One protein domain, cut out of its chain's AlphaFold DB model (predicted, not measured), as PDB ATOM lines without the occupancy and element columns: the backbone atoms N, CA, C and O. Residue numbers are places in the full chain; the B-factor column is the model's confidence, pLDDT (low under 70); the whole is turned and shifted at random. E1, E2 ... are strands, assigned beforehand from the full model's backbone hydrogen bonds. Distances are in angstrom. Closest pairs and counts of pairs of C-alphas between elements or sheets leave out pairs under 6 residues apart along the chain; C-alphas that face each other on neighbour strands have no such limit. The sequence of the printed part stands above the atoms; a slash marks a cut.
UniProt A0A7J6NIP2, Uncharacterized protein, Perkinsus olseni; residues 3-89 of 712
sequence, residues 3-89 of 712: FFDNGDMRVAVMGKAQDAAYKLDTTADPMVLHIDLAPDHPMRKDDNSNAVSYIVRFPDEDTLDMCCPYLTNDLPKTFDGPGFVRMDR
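This is residues 3 to 89 of the 712 residues of an uncharacterized protein of Perkinsus olseni (UniProt A0A7J6NIP2). One strongly twisted sheet of seven strands is curled like part of a barrel, an open trough with its edge strands E1 and E7 apart. The tip of the hairpin E2 and E3, residues 12 to 17, sticks out, as do residues 41 to 47 of the loop between E4 and E5. The printed part has 87 residues, no named helix and seven strands, E1 to E7, in that order along the chain and across the sheet, all antiparallel. This all-strand domain is compact, with a radius of gyration of the C-alphas of 13.5 A and spans of 38 by 27 by 25 A.

E1, residues 3 to 5, and E2, residues 8 to 13, form a hairpin, with N 8 and O 5 3.2 A apart, within hydrogen-bond range. E3, residues 16 to 25, bends by 59 degrees at residue 19; its residues 16 to 21 pair with E2 (N 9 to O 20, 2.8 A). Residues 21 to 25 pair with E4, residues 31 to 36 (N 23 to O 34, 2.9 A). E5, residues 51 to 60, follows (N 33 to O 54, 2.8 A), then E6, residues 63 to 67 (N 57 to O 65, 2.9 A), and E7, residues 84 to 88 (N 64 to O 87, 2.8 A). The seven strands form a meander, each the antiparallel neighbour of the one before.

E1 begins at C-alpha 3 (58.956, 189.086, 215.405). E3 is 26.6 A long and E5 25.9 A. E7 ends at C-alpha 88 (54.355, 194.466, 226.141).

The C-alphas farthest apart, of Met 43 and Asp 60, are 38.4 A apart. The printed part has no cut. The links E4 to E5 and E6 to E7 are long. Residues 39, 42 to 49 and 69 to 73 have pLDDT under 70.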
ATOM      1  N   PHE A   3      57.571 189.451 215.721       89.94
ATOM      2  CA  PHE A   3      58.956 189.086 215.405       89.94
ATOM      3  C   PHE A   3      59.026 187.559 215.318       89.94
ATOM      4  O   PHE A   3      58.761 186.890 216.321       89.94
ATOM      5  N   PHE A   4      59.329 187.007 214.140       84.56
ATOM      6  CA  PHE A   4      59.268 185.558 213.913       84.56
ATOM      7  C   PHE A   4      60.637 184.909 213.672       84.56
ATOM      8  O   PHE A   4      60.872 183.833 214.221       84.56
ATOM      9  N   ASP A   5      61.554 185.582 212.970       86.12
ATOM     10  CA  ASP A   5      62.904 185.084 212.672       86.12
ATOM     11  C   ASP A   5      63.988 186.162 212.883       86.12
ATOM     12  O   ASP A   5      63.700 187.335 213.128       86.12
ATOM     13  N   ASN A   6      65.262 185.755 212.834       86.44
ATOM     14  CA  ASN A   6      66.424 186.607 213.124       86.44
ATOM     15  C   ASN A   6      66.652 187.686 212.047       86.44
ATOM     16  O   ASN A   6      67.522 187.545 211.187       86.44
ATOM     17  N   GLY A   7      65.911 188.788 212.153       88.69
ATOM     18  CA  GLY A   7      65.943 189.907 211.210       88.69
ATOM     19  C   GLY A   7      64.664 190.069 210.389       88.69
ATOM     20  O   GLY A   7      64.594 191.020 209.617       88.69
ATOM     21  N   ASP A   8      63.648 189.223 210.590       91.56
ATOM     22  CA  ASP A   8      62.361 189.295 209.891       91.56
ATOM     23  C   ASP A   8      61.189 189.480 210.873       91.56
ATOM     24  O   ASP A   8      61.093 188.833 211.924       91.56
ATOM     25  N   MET A   9      60.283 190.398 210.534       93.94
ATOM     26  CA  MET A   9      59.106 190.740 211.329       93.94
ATOM     27  C   MET A   9      57.873 191.011 210.459       93.94
ATOM     28  O   MET A   9      57.966 191.388 209.293       93.94
ATOM     29  N   ARG A  10      56.687 190.891 211.056       90.62
ATOM     30  CA  ARG A  10      55.411 191.292 210.458       90.62
ATOM     31  C   ARG A  10      54.902 192.564 211.120       90.62
ATOM     32  O   ARG A  10      54.599 192.591 212.321       90.62
ATOM     33  N   VAL A  11      54.768 193.625 210.332       90.00
ATOM     34  CA  VAL A  11      54.203 194.903 210.770       90.00
ATOM     35  C   VAL A  11      52.743 194.958 210.329       90.00
ATOM     36  O   VAL A  11      52.438 195.083 209.149       90.00
ATOM     37  N   ALA A  12      51.825 194.849 211.289       83.69
ATOM     38  CA  ALA A  12      50.405 195.087 211.066       83.69
ATOM     39  C   ALA A  12      50.074 196.547 211.405       83.69
ATOM     40  O   ALA A  12      50.215 196.956 212.558       83.69
ATOM     41  N   VAL A  13      49.637 197.324 210.411       76.88
ATOM     42  CA  VAL A  13      49.204 198.721 210.566       76.88
ATOM     43  C   VAL A  13      47.807 198.869 209.977       76.88
ATOM     44  O   VAL A  13      47.592 198.571 208.805       76.88
ATOM     45  N   MET A  14      46.848 199.346 210.779       70.69
ATOM     46  CA  MET A  14      45.492 199.690 210.314       70.69
ATOM     47  C   MET A  14      44.806 198.565 209.499       70.69
ATOM     48  O   MET A  14      44.180 198.821 208.470       70.69
ATOM     49  N   GLY A  15      44.956 197.313 209.945       70.62
ATOM     50  CA  GLY A  15      44.389 196.117 209.304       70.62
ATOM     51  C   GLY A  15      45.229 195.514 208.170       70.62
ATOM     52  O   GLY A  15      44.927 194.414 207.717       70.62
ATOM     53  N   LYS A  16      46.303 196.179 207.727       75.19
ATOM     54  CA  LYS A  16      47.207 195.671 206.684       75.19
ATOM     55  C   LYS A  16      48.470 195.110 207.326       75.19
ATOM     56  O   LYS A  16      49.224 195.846 207.958       75.19
ATOM     57  N   ALA A  17      48.677 193.805 207.177       83.62
ATOM     58  CA  ALA A  17      49.929 193.146 207.526       83.62
ATOM     59  C   ALA A  17      50.912 193.241 206.355       83.62
ATOM     60  O   ALA A  17      50.549 192.953 205.216       83.62
ATOM     61  N   GLN A  18      52.146 193.632 206.652       88.69
ATOM     62  CA  GLN A  18      53.252 193.680 205.707       88.69
ATOM     63  C   GLN A  18      54.475 193.022 206.348       88.69
ATOM     64  O   GLN A  18      54.827 193.334 207.489       88.69
ATOM     65  N   ASP A  19      55.089 192.090 205.624       90.50
ATOM     66  CA  ASP A  19      56.326 191.437 206.046       90.50
ATOM     67  C   ASP A  19      57.515 192.362 205.753       90.50
ATOM     68  O   ASP A  19      57.555 193.041 204.724       90.50
ATOM     69  N   ALA A  20      58.434 192.456 206.710       92.75
ATOM     70  CA  ALA A  20      59.442 193.503 206.792       92.75
ATOM     71  C   ALA A  20      60.733 192.969 207.422       92.75
ATOM     72  O   ALA A  20      60.689 192.207 208.389       92.75
ATOM     73  N   ALA A  21      61.884 193.424 206.932       92.38
ATOM     74  CA  ALA A  21      63.161 193.130 207.572       92.38
ATOM     75  C   ALA A  21      63.464 194.161 208.668       92.38
ATOM     76  O   ALA A  21      63.058 195.324 208.577       92.38
ATOM     77  N   TYR A  22      64.227 193.768 209.686       94.44
ATOM     78  CA  TYR A  22      64.668 194.659 210.752       94.44
ATOM     79  C   TYR A  22      66.140 194.474 211.127       94.44
ATOM     80  O   TYR A  22      66.722 193.396 211.001       94.44
ATOM     81  N   LYS A  23      66.754 195.557 211.608       93.25
ATOM     82  CA  LYS A  23      68.123 195.584 212.136       93.25
ATOM     83  C   LYS A  23      68.118 196.399 213.424       93.25
ATOM     84  O   LYS A  23      67.717 197.560 213.402       93.25
ATOM     85  N   LEU A  24      68.549 195.795 214.529       94.06
ATOM     86  CA  LEU A  24      68.720 196.477 215.810       94.06
ATOM     87  C   LEU A  24      70.197 196.850 215.984       94.06
ATOM     88  O   LEU A  24      71.044 195.963 216.079       94.06
ATOM     89  N   ASP A  25      70.497 198.143 216.023       94.06
ATOM     90  CA  ASP A  25      71.804 198.655 216.422       94.06
ATOM     91  C   ASP A  25      71.863 198.766 217.952       94.06
ATOM     92  O   ASP A  25      71.188 199.598 218.562       94.06
ATOM     93  N   THR A  26      72.669 197.893 218.558       95.25
ATOM     94  CA  THR A  26      72.930 197.838 220.003       95.25
ATOM     95  C   THR A  26      74.194 198.595 220.420       95.25
ATOM     96  O   THR A  26      74.624 198.484 221.568       95.25
ATOM     97  N   THR A  27      74.819 199.351 219.509       94.50
ATOM     98  CA  THR A  27      75.971 200.219 219.817       94.50
ATOM     99  C   THR A  27      75.555 201.617 220.280       94.50
ATOM    100  O   THR A  27      76.348 202.308 220.921       94.50
ATOM    101  N   ALA A  28      74.310 202.011 220.003       89.62
ATOM    102  CA  ALA A  28      73.672 203.201 220.550       89.62
ATOM    103  C   ALA A  28      72.949 202.897 221.877       89.62
ATOM    104  O   ALA A  28      72.372 201.822 222.050       89.62
ATOM    105  N   ASP A  29      72.948 203.873 222.788       89.56
ATOM    106  CA  ASP A  29      72.117 203.894 223.996       89.56
ATOM    107  C   ASP A  29      71.366 205.243 224.066       89.56
ATOM    108  O   ASP A  29      72.015 206.286 224.216       89.56
ATOM    109  N   PRO A  30      70.026 205.271 223.908       91.38
ATOM    110  CA  PRO A  30      69.159 204.136 223.569       91.38
ATOM    111  C   PRO A  30      69.441 203.523 222.186       91.38
ATOM    112  O   PRO A  30      70.009 204.163 221.302       91.38
ATOM    113  N   MET A  31      69.008 202.275 222.006       94.50
ATOM    114  CA  MET A  31      69.241 201.473 220.799       94.50
ATOM    115  C   MET A  31      68.404 201.971 219.615       94.50
ATOM    116  O   MET A  31      67.366 202.615 219.796       94.50
ATOM    117  N   VAL A  32      68.806 201.623 218.389       92.06
ATOM    118  CA  VAL A  32      68.082 202.020 217.167       92.06
ATOM    119  C   VAL A  32      67.568 200.792 216.419       92.06
ATOM    120  O   VAL A  32      68.338 199.945 215.977       92.06
ATOM    121  N   LEU A  33      66.248 200.697 216.257       93.25
ATOM    122  CA  LEU A  33      65.572 199.656 215.488       93.25
ATOM    123  C   LEU A  33      65.214 200.192 214.098       93.25
ATOM    124  O   LEU A  33      64.262 200.953 213.938       93.25
ATOM    125  N   HIS A  34      65.957 199.771 213.081       92.00
ATOM    126  CA  HIS A  34      65.642 200.044 211.682       92.00
ATOM    127  C   HIS A  34      64.664 198.991 211.146       92.00
ATOM    128  O   HIS A  34      64.930 197.797 211.289       92.00
ATOM    129  N   ILE A  35      63.578 199.415 210.494       92.50
ATOM    130  CA  ILE A  35      62.556 198.538 209.893       92.50
ATOM    131  C   ILE A  35      62.398 198.872 208.401       92.50
ATOM    132  O   ILE A  35      61.974 199.979 208.069       92.50
ATOM    133  N   ASP A  36      62.707 197.936 207.497       91.19
ATOM    134  CA  ASP A  36      62.432 198.056 206.054       91.19
ATOM    135  C   ASP A  36      61.191 197.238 205.686       91.19
ATOM    136  O   ASP A  36      61.194 196.008 205.729       91.19
ATOM    137  N   LEU A  37      60.128 197.941 205.297       88.75
ATOM    138  CA  LEU A  37      58.830 197.359 204.955       88.75
ATOM    139  C   LEU A  37      58.801 196.631 203.596       88.75
ATOM    140  O   LEU A  37      57.767 196.070 203.251       88.75
ATOM    141  N   ALA A  38      59.858 196.665 202.777       83.50
ATOM    142  CA  ALA A  38      59.859 195.969 201.483       83.50
ATOM    143  C   ALA A  38      61.221 195.315 201.158       83.50
ATOM    144  O   ALA A  38      61.882 195.731 200.196       83.50
ATOM    145  N   PRO A  39      61.628 194.280 201.924       69.75
ATOM    146  CA  PRO A  39      62.939 193.640 201.793       69.75
ATOM    147  C   PRO A  39      63.165 192.970 200.428       69.75
ATOM    148  O   PRO A  39      64.272 193.016 199.898       69.75
ATOM    149  N   ASP A  40      62.114 192.422 199.811       76.31
ATOM    150  CA  ASP A  40      62.193 191.750 198.506       76.31
ATOM    151  C   ASP A  40      62.368 192.703 197.308       76.31
ATOM    152  O   ASP A  40      62.503 192.246 196.169       76.31
ATOM    153  N   HIS A  41      62.342 194.029 197.501       72.06
ATOM    154  CA  HIS A  41      62.326 194.968 196.379       72.06
ATOM    155  C   HIS A  41      63.693 195.010 195.650       72.06
ATOM    156  O   HIS A  41      64.652 195.605 196.154       72.06
ATOM    157  N   PRO A  42      63.816 194.470 194.417       59.34
ATOM    158  CA  PRO A  42      65.096 193.998 193.865       59.34
ATOM    159  C   PRO A  42      66.098 195.096 193.466       59.34
ATOM    160  O   PRO A  42      67.200 194.790 193.018       59.34
ATOM    161  N   MET A  43      65.736 196.373 193.623       55.06
ATOM    162  CA  MET A  43      66.588 197.538 193.346       55.06
ATOM    163  C   MET A  43      67.283 198.131 194.591       55.06
ATOM    164  O   MET A  43      67.884 199.193 194.479       55.06
ATOM    165  N   ARG A  44      67.204 197.500 195.773       59.47
ATOM    166  CA  ARG A  44      67.615 198.108 197.063       59.47
ATOM    167  C   ARG A  44      68.845 197.501 197.754       59.47
ATOM    168  O   ARG A  44      68.933 197.524 198.975       59.47
ATOM    169  N   LYS A  45      69.814 196.948 197.017       58.75
ATOM    170  CA  LYS A  45      70.986 196.322 197.668       58.75
ATOM    171  C   LYS A  45      71.926 197.292 198.390       58.75
ATOM    172  O   LYS A  45      72.580 196.864 199.337       58.75
ATOM    173  N   ASP A  46      71.968 198.554 197.966       65.00
ATOM    174  CA  ASP A  46      73.064 199.462 198.326       65.00
ATOM    175  C   ASP A  46      72.634 200.665 199.197       65.00
ATOM    176  O   ASP A  46      73.473 201.242 199.884       65.00
ATOM    177  N   ASP A  47      71.336 201.008 199.240       62.91
ATOM    178  CA  ASP A  47      70.813 202.191 199.945       62.91
ATOM    179  C   ASP A  47      69.777 201.836 201.027       62.91
ATOM    180  O   ASP A  47      68.647 201.456 200.715       62.91
ATOM    181  N   ASN A  48      70.095 202.124 202.298       62.34
ATOM    182  CA  ASN A  48      69.196 202.048 203.475       62.34
ATOM    183  C   ASN A  48      67.964 203.002 203.409       62.34
ATOM    184  O   ASN A  48      67.259 203.182 204.399       62.34
ATOM    185  N   SER A  49      67.708 203.628 202.257       65.19
ATOM    186  CA  SER A  49      66.802 204.764 202.006       65.19
ATOM    187  C   SER A  49      65.335 204.581 202.412       65.19
ATOM    188  O   SER A  49      64.601 205.564 202.498       65.19
ATOM    189  N   ASN A  50      64.900 203.345 202.658       75.69
ATOM    190  CA  ASN A  50      63.521 203.005 202.995       75.69
ATOM    191  C   ASN A  50      63.337 202.401 204.395       75.69
ATOM    192  O   ASN A  50      62.202 202.094 204.760       75.69
ATOM    193  N   ALA A  51      64.416 202.253 205.166       85.56
ATOM    194  CA  ALA A  51      64.347 201.775 206.538       85.56
ATOM    195  C   ALA A  51      63.888 202.902 207.479       85.56
ATOM    196  O   ALA A  51      64.542 203.941 207.588       85.56
ATOM    197  N   VAL A  52      62.775 202.695 208.183       88.12
ATOM    198  CA  VAL A  52      62.292 203.619 209.215       88.12
ATOM    199  C   VAL A  52      63.026 203.316 210.518       88.12
ATOM    200  O   VAL A  52      62.955 202.198 211.028       88.12
ATOM    201  N   SER A  53      63.746 204.305 211.044       90.00
ATOM    202  CA  SER A  53      64.489 204.199 212.304       90.00
ATOM    203  C   SER A  53      63.597 204.561 213.492       90.00
ATOM    204  O   SER A  53      63.147 205.700 213.605       90.00
ATOM    205  N   TYR A  54      63.389 203.611 214.395       91.44
ATOM    206  CA  TYR A  54      62.763 203.810 215.701       91.44
ATOM    207  C   TYR A  54      63.838 203.809 216.784       91.44
ATOM    208  O   TYR A  54      64.833 203.095 216.671       91.44
ATOM    209  N   ILE A  55      63.633 204.582 217.846       92.12
ATOM    210  CA  ILE A  55      64.551 204.619 218.992       92.12
ATOM    211  C   ILE A  55      63.921 203.790 220.105       92.12
ATOM    212  O   ILE A  55      62.746 203.989 220.418       92.12
ATOM    213  N   VAL A  56      64.657 202.814 220.639       94.56
ATOM    214  CA  VAL A  56      64.083 201.731 221.447       94.56
ATOM    215  C   VAL A  56      64.893 201.397 222.697       94.56
ATOM    216  O   VAL A  56      66.117 201.544 222.741       94.56
ATOM    217  N   ARG A  57      64.197 200.898 223.718       94.62
ATOM    218  CA  ARG A  57      64.768 200.416 224.979       94.62
ATOM    219  C   ARG A  57      63.987 199.197 225.471       94.62
ATOM    220  O   ARG A  57      62.773 199.141 225.332       94.62
ATOM    221  N   PHE A  58      64.680 198.253 226.099       94.38
ATOM    222  CA  PHE A  58      64.059 197.198 226.903       94.38
ATOM    223  C   PHE A  58      64.234 197.583 228.382       94.38
ATOM    224  O   PHE A  58      65.345 197.444 228.898       94.38
ATOM    225  N   PRO A  59      63.224 198.172 229.059       94.25
ATOM    226  CA  PRO A  59      63.317 198.487 230.489       94.25
ATOM    227  C   PRO A  59      63.270 197.225 231.373       94.25
ATOM    228  O   PRO A  59      63.740 197.257 232.509       94.25
ATOM    229  N   ASP A  60      62.725 196.128 230.846       94.50
ATOM    230  CA  ASP A  60      62.670 194.785 231.423       94.50
ATOM    231  C   ASP A  60      62.678 193.733 230.281       94.50
ATOM    232  O   ASP A  60      62.729 194.095 229.105       94.50
ATOM    233  N   GLU A  61      62.696 192.431 230.597       91.56
ATOM    234  CA  GLU A  61      62.821 191.353 229.587       91.56
ATOM    235  C   GLU A  61      61.574 191.163 228.702       91.56
ATOM    236  O   GLU A  61      61.656 190.526 227.646       91.56
ATOM    237  N   ASP A  62      60.430 191.699 229.133       92.12
ATOM    238  CA  ASP A  62      59.117 191.433 228.550       92.12
ATOM    239  C   ASP A  62      58.416 192.690 228.028       92.12
ATOM    240  O   ASP A  62      57.269 192.608 227.600       92.12
ATOM    241  N   THR A  63      59.070 193.850 227.991       93.44
ATOM    242  CA  THR A  63      58.482 195.057 227.398       93.44
ATOM    243  C   THR A  63      59.497 195.852 226.582       93.44
ATOM    244  O   THR A  63      60.701 195.852 226.837       93.44
ATOM    245  N   LEU A  64      58.996 196.495 225.532       94.38
ATOM    246  CA  LEU A  64      59.751 197.232 224.531       94.38
ATOM    247  C   LEU A  64      59.222 198.667 224.499       94.38
ATOM    248  O   LEU A  64      58.138 198.938 223.980       94.38
ATOM    249  N   ASP A  65      59.997 199.586 225.057       94.38
ATOM    250  CA  ASP A  65      59.784 201.020 224.914       94.38
ATOM    251  C   ASP A  65      60.218 201.439 223.503       94.38
ATOM    252  O   ASP A  65      61.374 201.243 223.121       94.38
ATOM    253  N   MET A  66      59.318 202.046 222.732       92.69
ATOM    254  CA  MET A  66      59.613 202.625 221.421       92.69
ATOM    255  C   MET A  66      59.240 204.104 221.391       92.69
ATOM    256  O   MET A  66      58.145 204.489 221.794       92.69
ATOM    257  N   CYS A  67      60.106 204.929 220.818       88.88
ATOM    258  CA  CYS A  67      59.745 206.255 220.336       88.88
ATOM    259  C   CYS A  67      59.556 206.202 218.815       88.88
ATOM    260  O   CYS A  67      60.396 205.663 218.086       88.88
ATOM    261  N   CYS A  68      58.450 206.778 218.335       77.69
ATOM    262  CA  CYS A  68      58.215 207.047 216.917       77.69
ATOM    263  C   CYS A  68      59.401 207.803 216.281       77.69
ATOM    264  O   CYS A  68      60.091 208.544 216.987       77.69
ATOM    265  N   PRO A  69      59.633 207.658 214.959       66.69
ATOM    266  CA  PRO A  69      60.740 208.307 214.259       66.69
ATOM    267  C   PRO A  69      60.702 209.825 214.463       66.69
ATOM    268  O   PRO A  69      59.845 210.523 213.916       66.69
ATOM    269  N   TYR A  70      61.632 210.331 215.273       58.12
ATOM    270  CA  TYR A  70      61.741 211.753 215.570       58.12
ATOM    271  C   TYR A  70      62.296 212.507 214.357       58.12
ATOM    272  O   TYR A  70      63.216 212.052 213.683       58.12
ATOM    273  N   LEU A  71      61.759 213.702 214.101       61.41
ATOM    274  CA  LEU A  71      62.238 214.599 213.037       61.41
ATOM    275  C   LEU A  71      63.542 215.339 213.410       61.41
ATOM    276  O   LEU A  71      64.032 216.160 212.635       61.41
ATOM    277  N   THR A  72      64.094 215.072 214.596       65.62
ATOM    278  CA  THR A  72      65.359 215.616 215.104       65.62
ATOM    279  C   THR A  72      66.420 214.524 215.164       65.62
ATOM    280  O   THR A  72      66.124 213.395 215.540       65.62
ATOM    281  N   ASN A  73      67.672 214.878 214.866       63.94
ATOM    282  CA  ASN A  73      68.807 213.948 214.952       63.94
ATOM    283  C   ASN A  73      69.198 213.595 216.403       63.94
ATOM    284  O   ASN A  73      69.981 212.674 216.618       63.94
ATOM    285  N   ASP A  74      68.700 214.347 217.386       78.56
ATOM    286  CA  ASP A  74      68.975 214.128 218.804       78.56
ATOM    287  C   ASP A  74      68.164 212.939 219.337       78.56
ATOM    288  O   ASP A  74      66.933 212.943 219.268       78.56
ATOM    289  N   LEU A  75      68.843 211.935 219.907       78.81
ATOM    290  CA  LEU A  75      68.163 210.821 220.572       78.81
ATOM    291  C   LEU A  75      67.456 211.317 221.852       78.81
ATOM    292  O   LEU A  75      68.106 211.955 222.693       78.81
ATOM    293  N   PRO A  76      66.158 211.010 222.052       81.56
ATOM    294  CA  PRO A  76      65.464 211.327 223.291       81.56
ATOM    295  C   PRO A  76      66.101 210.572 224.464       81.56
ATOM    296  O   PRO A  76      66.292 209.359 224.426       81.56
ATOM    297  N   LYS A  77      66.435 211.315 225.524       83.62
ATOM    298  CA  LYS A  77      67.026 210.774 226.764       83.62
ATOM    299  C   LYS A  77      65.975 210.235 227.736       83.62
ATOM    300  O   LYS A  77      66.316 209.551 228.697       83.62
ATOM    301  N   THR A  78      64.713 210.568 227.497       87.25
ATOM    302  CA  THR A  78      63.547 210.129 228.255       87.25
ATOM    303  C   THR A  78      62.563 209.467 227.294       87.25
ATOM    304  O   THR A  78      62.392 209.904 226.159       87.25
ATOM    305  N   PHE A  79      61.952 208.371 227.739       87.75
ATOM    306  CA  PHE A  79      60.908 207.657 227.002       87.75
ATOM    307  C   PHE A  79      59.547 208.121 227.529       87.75
ATOM    308  O   PHE A  79      58.842 207.398 228.229       87.75
ATOM    309  N   ASP A  80      59.243 209.391 227.272       86.44
ATOM    310  CA  ASP A  80      58.018 210.073 227.673       86.44
ATOM    311  C   ASP A  80      57.551 211.070 226.596       86.44
ATOM    312  O   ASP A  80      58.256 211.371 225.633       86.44
ATOM    313  N   GLY A  81      56.313 211.552 226.730       81.38
ATOM    314  CA  GLY A  81      55.718 212.507 225.793       81.38
ATOM    315  C   GLY A  81      55.050 211.885 224.550       81.38
ATOM    316  O   GLY A  81      54.819 210.674 224.480       81.38
ATOM    317  N   PRO A  82      54.640 212.723 223.580       74.31
ATOM    318  CA  PRO A  82      53.871 212.288 222.416       74.31
ATOM    319  C   PRO A  82      54.729 211.476 221.439       74.31
ATOM    320  O   PRO A  82      55.793 211.915 221.012       74.31
ATOM    321  N   GLY A  83      54.235 210.303 221.036       78.06
ATOM    322  CA  GLY A  83      54.965 209.378 220.160       78.06
ATOM    323  C   GLY A  83      55.786 208.318 220.900       78.06
ATOM    324  O   GLY A  83      56.373 207.462 220.241       78.06
ATOM    325  N   PHE A  84      55.789 208.326 222.236       87.62
ATOM    326  CA  PHE A  84      56.174 207.162 223.030       87.62
ATOM    327  C   PHE A  84      55.107 206.056 222.929       87.62
ATOM    328  O   PHE A  84      53.905 206.322 223.009       87.62
ATOM    329  N   VAL A  85      55.555 204.813 222.764       89.12
ATOM    330  CA  VAL A  85      54.745 203.593 222.692       89.12
ATOM    331  C   VAL A  85      55.445 202.504 223.504       89.12
ATOM    332  O   VAL A  85      56.514 202.037 223.117       89.12
ATOM    333  N   ARG A  86      54.830 202.052 224.602       91.56
ATOM    334  CA  ARG A  86      55.227 200.805 225.272       91.56
ATOM    335  C   ARG A  86      54.567 199.627 224.559       91.56
ATOM    336  O   ARG A  86      53.363 199.656 224.306       91.56
ATOM    337  N   MET A  87      55.347 198.602 224.236       90.81
ATOM    338  CA  MET A  87      54.869 197.339 223.677       90.81
ATOM    339  C   MET A  87      55.196 196.195 224.631       90.81
ATOM    340  O   MET A  87      56.359 195.831 224.784       90.81
ATOM    341  N   ASP A  88      54.175 195.605 225.242       90.44
ATOM    342  CA  ASP A  88      54.355 194.466 226.141       90.44
ATOM    343  C   ASP A  88      54.402 193.144 225.347       90.44
ATOM    344  O   ASP A  88      53.698 192.952 224.347       90.44
ATOM    345  N   ARG A  89      55.281 192.229 225.760       87.69
ATOM    346  CA  ARG A  89      55.555 190.945 225.108       87.69
ATOM    347  C   ARG A  89      54.508 189.919 225.518       87.69
ATOM    348  O   ARG A  89      54.353 189.588 226.686       87.69
TER     349      ARG A  89